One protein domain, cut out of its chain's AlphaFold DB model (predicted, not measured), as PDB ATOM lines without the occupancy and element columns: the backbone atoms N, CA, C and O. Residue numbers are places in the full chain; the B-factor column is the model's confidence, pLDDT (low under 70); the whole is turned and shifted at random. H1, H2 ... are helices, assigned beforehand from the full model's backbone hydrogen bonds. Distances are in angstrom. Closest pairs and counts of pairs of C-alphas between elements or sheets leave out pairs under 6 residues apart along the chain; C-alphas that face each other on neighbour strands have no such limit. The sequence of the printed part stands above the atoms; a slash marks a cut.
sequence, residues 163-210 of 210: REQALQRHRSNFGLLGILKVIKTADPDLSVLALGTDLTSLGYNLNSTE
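What this domain is: This is residues 163 to 210 of the 210 residues of an uncharacterized protein of Eimeria tenella (UniProt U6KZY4). A short helical hairpin, H2 and H3 folded back beside each other, stands between a helical arm and a long tail that reach away from it in nearly opposite directions. The arm is H1, which meets H2 at a corner and whose residues 163 to 168 stick out; the tail is residues 196 to 210, which wander off beyond H3 without folding back on the helices. The printed part has 48 residues with three named helices, in the order H1, H2, H3, and no named strand, and its class is all helix. The whole is extended, with a radius of gyration of the C-alphas of 16.3 A, and the C-alphas span 55 by 22 by 11 A, the arm and the tail making the length.

How they stand to each other: The longest helix by residues is H1, residues 163 to 173, and it touches H2, residues 175 to 184, only at the corner by their link. The closest C-alphas of the two are those of Ser 172 and Gly 178, 5.4 A apart, while the centres are 14.2 A apart. Their lines stand at a steep tilt of 48 degrees, and they run the same way. H2 also touches H3, residues 188 to 195, with 5 pairs of C-alphas within 8 A. The closest C-alphas here are those of Ile 183 and Ser 191, 5.8 A apart, and the centres are 10.9 A apart. H2 and H3 run opposite ways at a shallow tilt of 32 degrees and form a helical hairpin, two helices joined by a short turn that run back beside each other. H1 and H3 are apart, with no C-alpha of the one within 8 A of the other. In the backbones of H1, H2 and H3, every O i to N i+4 pair is within hydrogen-bond range.

Where its parts are: H1 begins at C-alpha 163 at (7.226, -13.877, 22.754) and ends at C-alpha 173 at (-1.682, -1.660, 20.983), 15.2 A from first to last C-alpha, with x falling and y rising. After the single residue Phe 174, H2 measures 14.4 A from Gly 175 to Lys 184, and z falls between its ends from 27.686 to 17.364. Residues 185 to 187 make the turn, and H3 then measures 10.2 A from Pro 188 to Leu 195, with z rising again from 15.848 to 25.800. The tail follows from C-alpha 196 at (-15.800, 9.477, 26.221) to C-alpha 210 at (-30.295, 19.956, 43.978).

The domain as a whole: The two C-alphas farthest apart are those of Arg 163 and Glu 210, the first and last printed residues, at 54.8 A, and the outline is a rod. The radius of gyration is 1.70 times the 9.6 A of a compact globule of 48 residues. Three stretches stand free, with no C-alpha 8 or more residues away along the chain within 10 A: residues 163 to 168, which belong to H1; residues 184 to 189; and residues 196 to 210. The last of these has no named element, and its C-alphas lie 7 to 31 A from the mean of all C-alphas. The links from H1 to H2 and from H2 to H3 are both tight. The printed part has no cut, and Glu 210 is the chain's last residue. The mean pLDDT of the printed part is 82.5, and one residue, Glu 210, is under 70.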
ATOM      1  N   ARG A 163       7.680 -14.544  21.516       77.38
ATOM      2  CA  ARG A 163       7.226 -13.877  22.754       77.38
ATOM      3  C   ARG A 163       7.582 -12.384  22.795       77.38
ATOM      4  O   ARG A 163       6.826 -11.581  23.335       77.38
ATOM      5  N   GLU A 164       8.719 -12.017  22.213       81.19
ATOM      6  CA  GLU A 164       9.179 -10.632  22.101       81.19
ATOM      7  C   GLU A 164       8.323  -9.788  21.146       81.19
ATOM      8  O   GLU A 164       7.971  -8.659  21.483       81.19
ATOM      9  N   GLN A 165       7.927 -10.333  19.995       80.50
ATOM     10  CA  GLN A 165       7.029  -9.658  19.056       80.50
ATOM     11  C   GLN A 165       5.625  -9.496  19.643       80.50
ATOM     12  O   GLN A 165       5.049  -8.411  19.546       80.50
ATOM     13  N   ALA A 166       5.118 -10.523  20.332       79.19
ATOM     14  CA  ALA A 166       3.842 -10.447  21.035       79.19
ATOM     15  C   ALA A 166       3.870  -9.349  22.113       79.19
ATOM     16  O   ALA A 166       3.005  -8.476  22.136       79.19
ATOM     17  N   LEU A 167       4.905  -9.316  22.961       82.06
ATOM     18  CA  LEU A 167       5.075  -8.265  23.974       82.06
ATOM     19  C   LEU A 167       5.179  -6.872  23.352       82.06
ATOM     20  O   LEU A 167       4.593  -5.922  23.870       82.06
ATOM     21  N   GLN A 168       5.899  -6.743  22.239       84.19
ATOM     22  CA  GLN A 168       6.049  -5.467  21.558       84.19
ATOM     23  C   GLN A 168       4.715  -4.970  20.994       84.19
ATOM     24  O   GLN A 168       4.366  -3.807  21.202       84.19
ATOM     25  N   ARG A 169       3.931  -5.850  20.358       82.62
ATOM     26  CA  ARG A 169       2.578  -5.519  19.896       82.62
ATOM     27  C   ARG A 169       1.645  -5.197  21.047       82.62
ATOM     28  O   ARG A 169       0.880  -4.238  20.960       82.62
ATOM     29  N   HIS A 170       1.722  -5.947  22.143       83.12
ATOM     30  CA  HIS A 170       0.892  -5.672  23.305       83.12
ATOM     31  C   HIS A 170       1.200  -4.296  23.904       83.12
ATOM     32  O   HIS A 170       0.280  -3.553  24.230       83.12
ATOM     33  N   ARG A 171       2.480  -3.910  23.969       84.25
ATOM     34  CA  ARG A 171       2.903  -2.581  24.437       84.25
ATOM     35  C   ARG A 171       2.483  -1.450  23.504       84.25
ATOM     36  O   ARG A 171       2.274  -0.342  23.985       84.25
ATOM     37  N   SER A 172       2.400  -1.693  22.195       81.06
ATOM     38  CA  SER A 172       2.012  -0.666  21.220       81.06
ATOM     39  C   SER A 172       0.505  -0.533  21.026       81.06
ATOM     40  O   SER A 172       0.043   0.536  20.637       81.06
ATOM     41  N   ASN A 173      -0.247  -1.609  21.257       81.75
ATOM     42  CA  ASN A 173      -1.682  -1.660  20.983       81.75
ATOM     43  C   ASN A 173      -2.533  -1.518  22.251       81.75
ATOM     44  O   ASN A 173      -3.666  -1.057  22.156       81.75
ATOM     45  N   PHE A 174      -1.998  -1.857  23.428       82.94
ATOM     46  CA  PHE A 174      -2.712  -1.767  24.703       82.94
ATOM     47  C   PHE A 174      -1.986  -0.848  25.695       82.94
ATOM     48  O   PHE A 174      -0.793  -0.564  25.573       82.94
ATOM     49  N   GLY A 175      -2.723  -0.365  26.695       85.56
ATOM     50  CA  GLY A 175      -2.214   0.583  27.686       85.56
ATOM     51  C   GLY A 175      -2.053   2.002  27.135       85.56
ATOM     52  O   GLY A 175      -2.669   2.378  26.139       85.56
ATOM     53  N   LEU A 176      -1.212   2.804  27.793       87.56
ATOM     54  CA  LEU A 176      -1.077   4.234  27.496       87.56
ATOM     55  C   LEU A 176      -0.653   4.499  26.043       87.56
ATOM     56  O   LEU A 176      -1.164   5.413  25.409       87.56
ATOM     57  N   LEU A 177       0.268   3.696  25.500       86.31
ATOM     58  CA  LEU A 177       0.766   3.890  24.136       86.31
ATOM     59  C   LEU A 177      -0.304   3.553  23.085       86.31
ATOM     60  O   LEU A 177      -0.400   4.250  22.077       86.31
ATOM     61  N   GLY A 178      -1.137   2.542  23.359       85.00
ATOM     62  CA  GLY A 178      -2.304   2.206  22.543       85.00
ATOM     63  C   GLY A 178      -3.357   3.315  22.554       85.00
ATOM     64  O   GLY A 178      -3.808   3.742  21.495       85.00
ATOM     65  N   ILE A 179      -3.668   3.862  23.732       88.38
ATOM     66  CA  ILE A 179      -4.599   4.994  23.868       88.38
ATOM     67  C   ILE A 179      -4.056   6.231  23.138       88.38
ATOM     68  O   ILE A 179      -4.761   6.850  22.345       88.38
ATOM     69  N   LEU A 180      -2.773   6.556  23.318       85.94
ATOM     70  CA  LEU A 180      -2.121   7.667  22.617       85.94
ATOM     71  C   LEU A 180      -2.133   7.491  21.097       85.94
ATOM     72  O   LEU A 180      -2.210   8.480  20.374       85.94
ATOM     73  N   LYS A 181      -2.032   6.254  20.603       85.31
ATOM     74  CA  LYS A 181      -2.132   5.961  19.173       85.31
ATOM     75  C   LYS A 181      -3.527   6.292  18.652       85.31
ATOM     76  O   LYS A 181      -3.606   7.014  17.669       85.31
ATOM     77  N   VAL A 182      -4.581   5.841  19.335       84.19
ATOM     78  CA  VAL A 182      -5.978   6.112  18.950       84.19
ATOM     79  C   VAL A 182      -6.267   7.616  18.912       84.19
ATOM     80  O   VAL A 182      -6.808   8.113  17.927       84.19
ATOM     81  N   ILE A 183      -5.809   8.353  19.929       81.00
ATOM     82  CA  ILE A 183      -5.963   9.816  20.001       81.00
ATOM     83  C   ILE A 183      -5.233  10.509  18.839       81.00
ATOM     84  O   ILE A 183      -5.734  11.471  18.266       81.00
ATOM     85  N   LYS A 184      -4.045  10.017  18.461       83.94
ATOM     86  CA  LYS A 184      -3.248  10.592  17.364       83.94
ATOM     87  C   LYS A 184      -3.764  10.229  15.977       83.94
ATOM     88  O   LYS A 184      -3.542  10.998  15.048       83.94
ATOM     89  N   THR A 185      -4.413   9.074  15.815       77.94
ATOM     90  CA  THR A 185      -4.983   8.649  14.529       77.94
ATOM     91  C   THR A 185      -6.245   9.421  14.137       77.94
ATOM     92  O   THR A 185      -6.703   9.246  13.017       77.94
ATOM     93  N   ALA A 186      -6.750  10.310  15.008       73.81
ATOM     94  CA  ALA A 186      -7.819  11.280  14.737       73.81
ATOM     95  C   ALA A 186      -9.127  10.682  14.183       73.81
ATOM     96  O   ALA A 186      -9.915  11.395  13.567       73.81
ATOM     97  N   ASP A 187      -9.367   9.390  14.416       86.56
ATOM     98  CA  ASP A 187     -10.661   8.777  14.143       86.56
ATOM     99  C   ASP A 187     -11.647   9.245  15.230       86.56
ATOM    100  O   ASP A 187     -11.444   8.918  16.410       86.56
ATOM    101  N   PRO A 188     -12.663  10.055  14.875       81.38
ATOM    102  CA  PRO A 188     -13.574  10.641  15.848       81.38
ATOM    103  C   PRO A 188     -14.352   9.569  16.617       81.38
ATOM    104  O   PRO A 188     -14.558   9.728  17.818       81.38
ATOM    105  N   ASP A 189     -14.703   8.451  15.982       82.56
ATOM    106  CA  ASP A 189     -15.556   7.426  16.588       82.56
ATOM    107  C   ASP A 189     -14.777   6.613  17.627       82.56
ATOM    108  O   ASP A 189     -15.222   6.409  18.761       82.56
ATOM    109  N   LEU A 190     -13.554   6.210  17.275       83.19
ATOM    110  CA  LEU A 190     -12.651   5.536  18.207       83.19
ATOM    111  C   LEU A 190     -12.184   6.466  19.332       83.19
ATOM    112  O   LEU A 190     -12.027   6.016  20.467       83.19
ATOM    113  N   SER A 191     -11.984   7.755  19.046       80.50
ATOM    114  CA  SER A 191     -11.635   8.738  20.072       80.50
ATOM    115  C   SER A 191     -12.782   8.953  21.059       80.50
ATOM    116  O   SER A 191     -12.527   9.050  22.257       80.50
ATOM    117  N   VAL A 192     -14.035   8.976  20.596       84.56
ATOM    118  CA  VAL A 192     -15.220   9.058  21.464       84.56
ATOM    119  C   VAL A 192     -15.354   7.812  22.338       84.56
ATOM    120  O   VAL A 192     -15.606   7.933  23.534       84.56
ATOM    121  N   LEU A 193     -15.127   6.617  21.789       84.94
ATOM    122  CA  LEU A 193     -15.118   5.376  22.575       84.94
ATOM    123  C   LEU A 193     -13.991   5.349  23.621       84.94
ATOM    124  O   LEU A 193     -14.187   4.832  24.718       84.94
ATOM    125  N   ALA A 194     -12.814   5.889  23.289       82.69
ATOM    126  CA  ALA A 194     -11.637   5.848  24.154       82.69
ATOM    127  C   ALA A 194     -11.606   6.950  25.231       82.69
ATOM    128  O   ALA A 194     -11.176   6.683  26.351       82.69
ATOM    129  N   LEU A 195     -12.014   8.182  24.900       84.62
ATOM    130  CA  LEU A 195     -11.988   9.346  25.800       84.62
ATOM    131  C   LEU A 195     -13.352   9.661  26.427       84.62
ATOM    132  O   LEU A 195     -13.410  10.356  27.440       84.62
ATOM    133  N   GLY A 196     -14.433   9.136  25.854       84.44
ATOM    134  CA  GLY A 196     -15.800   9.477  26.221       84.44
ATOM    135  C   GLY A 196     -16.319  10.719  25.492       84.44
ATOM    136  O   GLY A 196     -15.567  11.531  24.952       84.44
ATOM    137  N   THR A 197     -17.644  10.862  25.479       84.12
ATOM    138  CA  THR A 197     -18.325  12.084  25.039       84.12
ATOM    139  C   THR A 197     -18.338  13.104  26.167       84.12
ATOM    140  O   THR A 197     -18.702  12.769  27.297       84.12
ATOM    141  N   ASP A 198     -18.039  14.361  25.861       85.38
ATOM    142  CA  ASP A 198     -18.236  15.444  26.816       85.38
ATOM    143  C   ASP A 198     -19.737  15.698  27.042       85.38
ATOM    144  O   ASP A 198     -20.443  16.223  26.180       85.38
ATOM    145  N   LEU A 199     -20.235  15.309  28.216       84.06
ATOM    146  CA  LEU A 199     -21.640  15.471  28.593       84.06
ATOM    147  C   LEU A 199     -22.012  16.936  28.864       84.06
ATOM    148  O   LEU A 199     -23.186  17.289  28.769       84.06
ATOM    149  N   THR A 200     -21.039  17.802  29.160       80.38
ATOM    150  CA  THR A 200     -21.299  19.238  29.345       80.38
ATOM    151  C   THR A 200     -21.593  19.922  28.014       80.38
ATOM    152  O   THR A 200     -22.483  20.769  27.934       80.38
ATOM    153  N   SER A 201     -20.954  19.453  26.937       77.62
ATOM    154  CA  SER A 201     -21.284  19.834  25.560       77.62
ATOM    155  C   SER A 201     -22.700  19.409  25.136       77.62
ATOM    156  O   SER A 201     -23.254  19.989  24.207       77.62
ATOM    157  N   LEU A 202     -23.327  18.448  25.832       83.25
ATOM    158  CA  LEU A 202     -24.739  18.078  25.639       83.25
ATOM    159  C   LEU A 202     -25.716  18.959  26.437       83.25
ATOM    160  O   LEU A 202     -26.916  18.698  26.445       83.25
ATOM    161  N   GLY A 203     -25.225  20.003  27.112       83.62
ATOM    162  CA  GLY A 203     -26.057  20.931  27.879       83.62
ATOM    163  C   GLY A 203     -26.478  20.409  29.253       83.62
ATOM    164  O   GLY A 203     -27.308  21.036  29.910       83.62
ATOM    165  N   TYR A 204     -25.907  19.293  29.721       87.38
ATOM    166  CA  TYR A 204     -26.118  18.837  31.091       87.38
ATOM    167  C   TYR A 204     -25.278  19.677  32.054       87.38
ATOM    168  O   TYR A 204     -24.046  19.670  32.010       87.38
ATOM    169  N   ASN A 205     -25.949  20.395  32.954       83.62
ATOM    170  CA  ASN A 205     -25.280  21.128  34.018       83.62
ATOM    171  C   ASN A 205     -24.966  20.186  35.188       83.62
ATOM    172  O   ASN A 205     -25.762  20.027  36.111       83.62
ATOM    173  N   LEU A 206     -23.781  19.575  35.141       86.19
ATOM    174  CA  LEU A 206     -23.284  18.657  36.173       86.19
ATOM    175  C   LEU A 206     -22.952  19.351  37.508       86.19
ATOM    176  O   LEU A 206     -22.711  18.673  38.501       86.19
ATOM    177  N   ASN A 207     -22.945  20.687  37.537       83.31
ATOM    178  CA  ASN A 207     -22.656  21.486  38.729       83.31
ATOM    179  C   ASN A 207     -23.927  21.995  39.428       83.31
ATOM    180  O   ASN A 207     -23.830  22.831  40.327       83.31
ATOM    181  N   SER A 208     -25.115  21.548  39.011       81.94
ATOM    182  CA  SER A 208     -26.353  21.923  39.691       81.94
ATOM    183  C   SER A 208     -26.444  21.183  41.026       81.94
ATOM    184  O   SER A 208     -26.557  19.961  41.054       81.94
ATOM    185  N   THR A 209     -26.380  21.916  42.134       73.44
ATOM    186  CA  THR A 209     -26.775  21.398  43.449       73.44
ATOM    187  C   THR A 209     -28.300  21.338  43.484       73.44
ATOM    188  O   THR A 209     -28.934  22.375  43.275       73.44
ATOM    189  N   GLU A 210     -28.865  20.142  43.674       66.62
ATOM    190  CA  GLU A 210     -30.295  19.956  43.978       66.62
ATOM    191  C   GLU A 210     -30.740  20.749  45.215       66.62
ATOM    192  O   GLU A 210     -29.931  20.879  46.167       66.62
TER     193      GLU A 210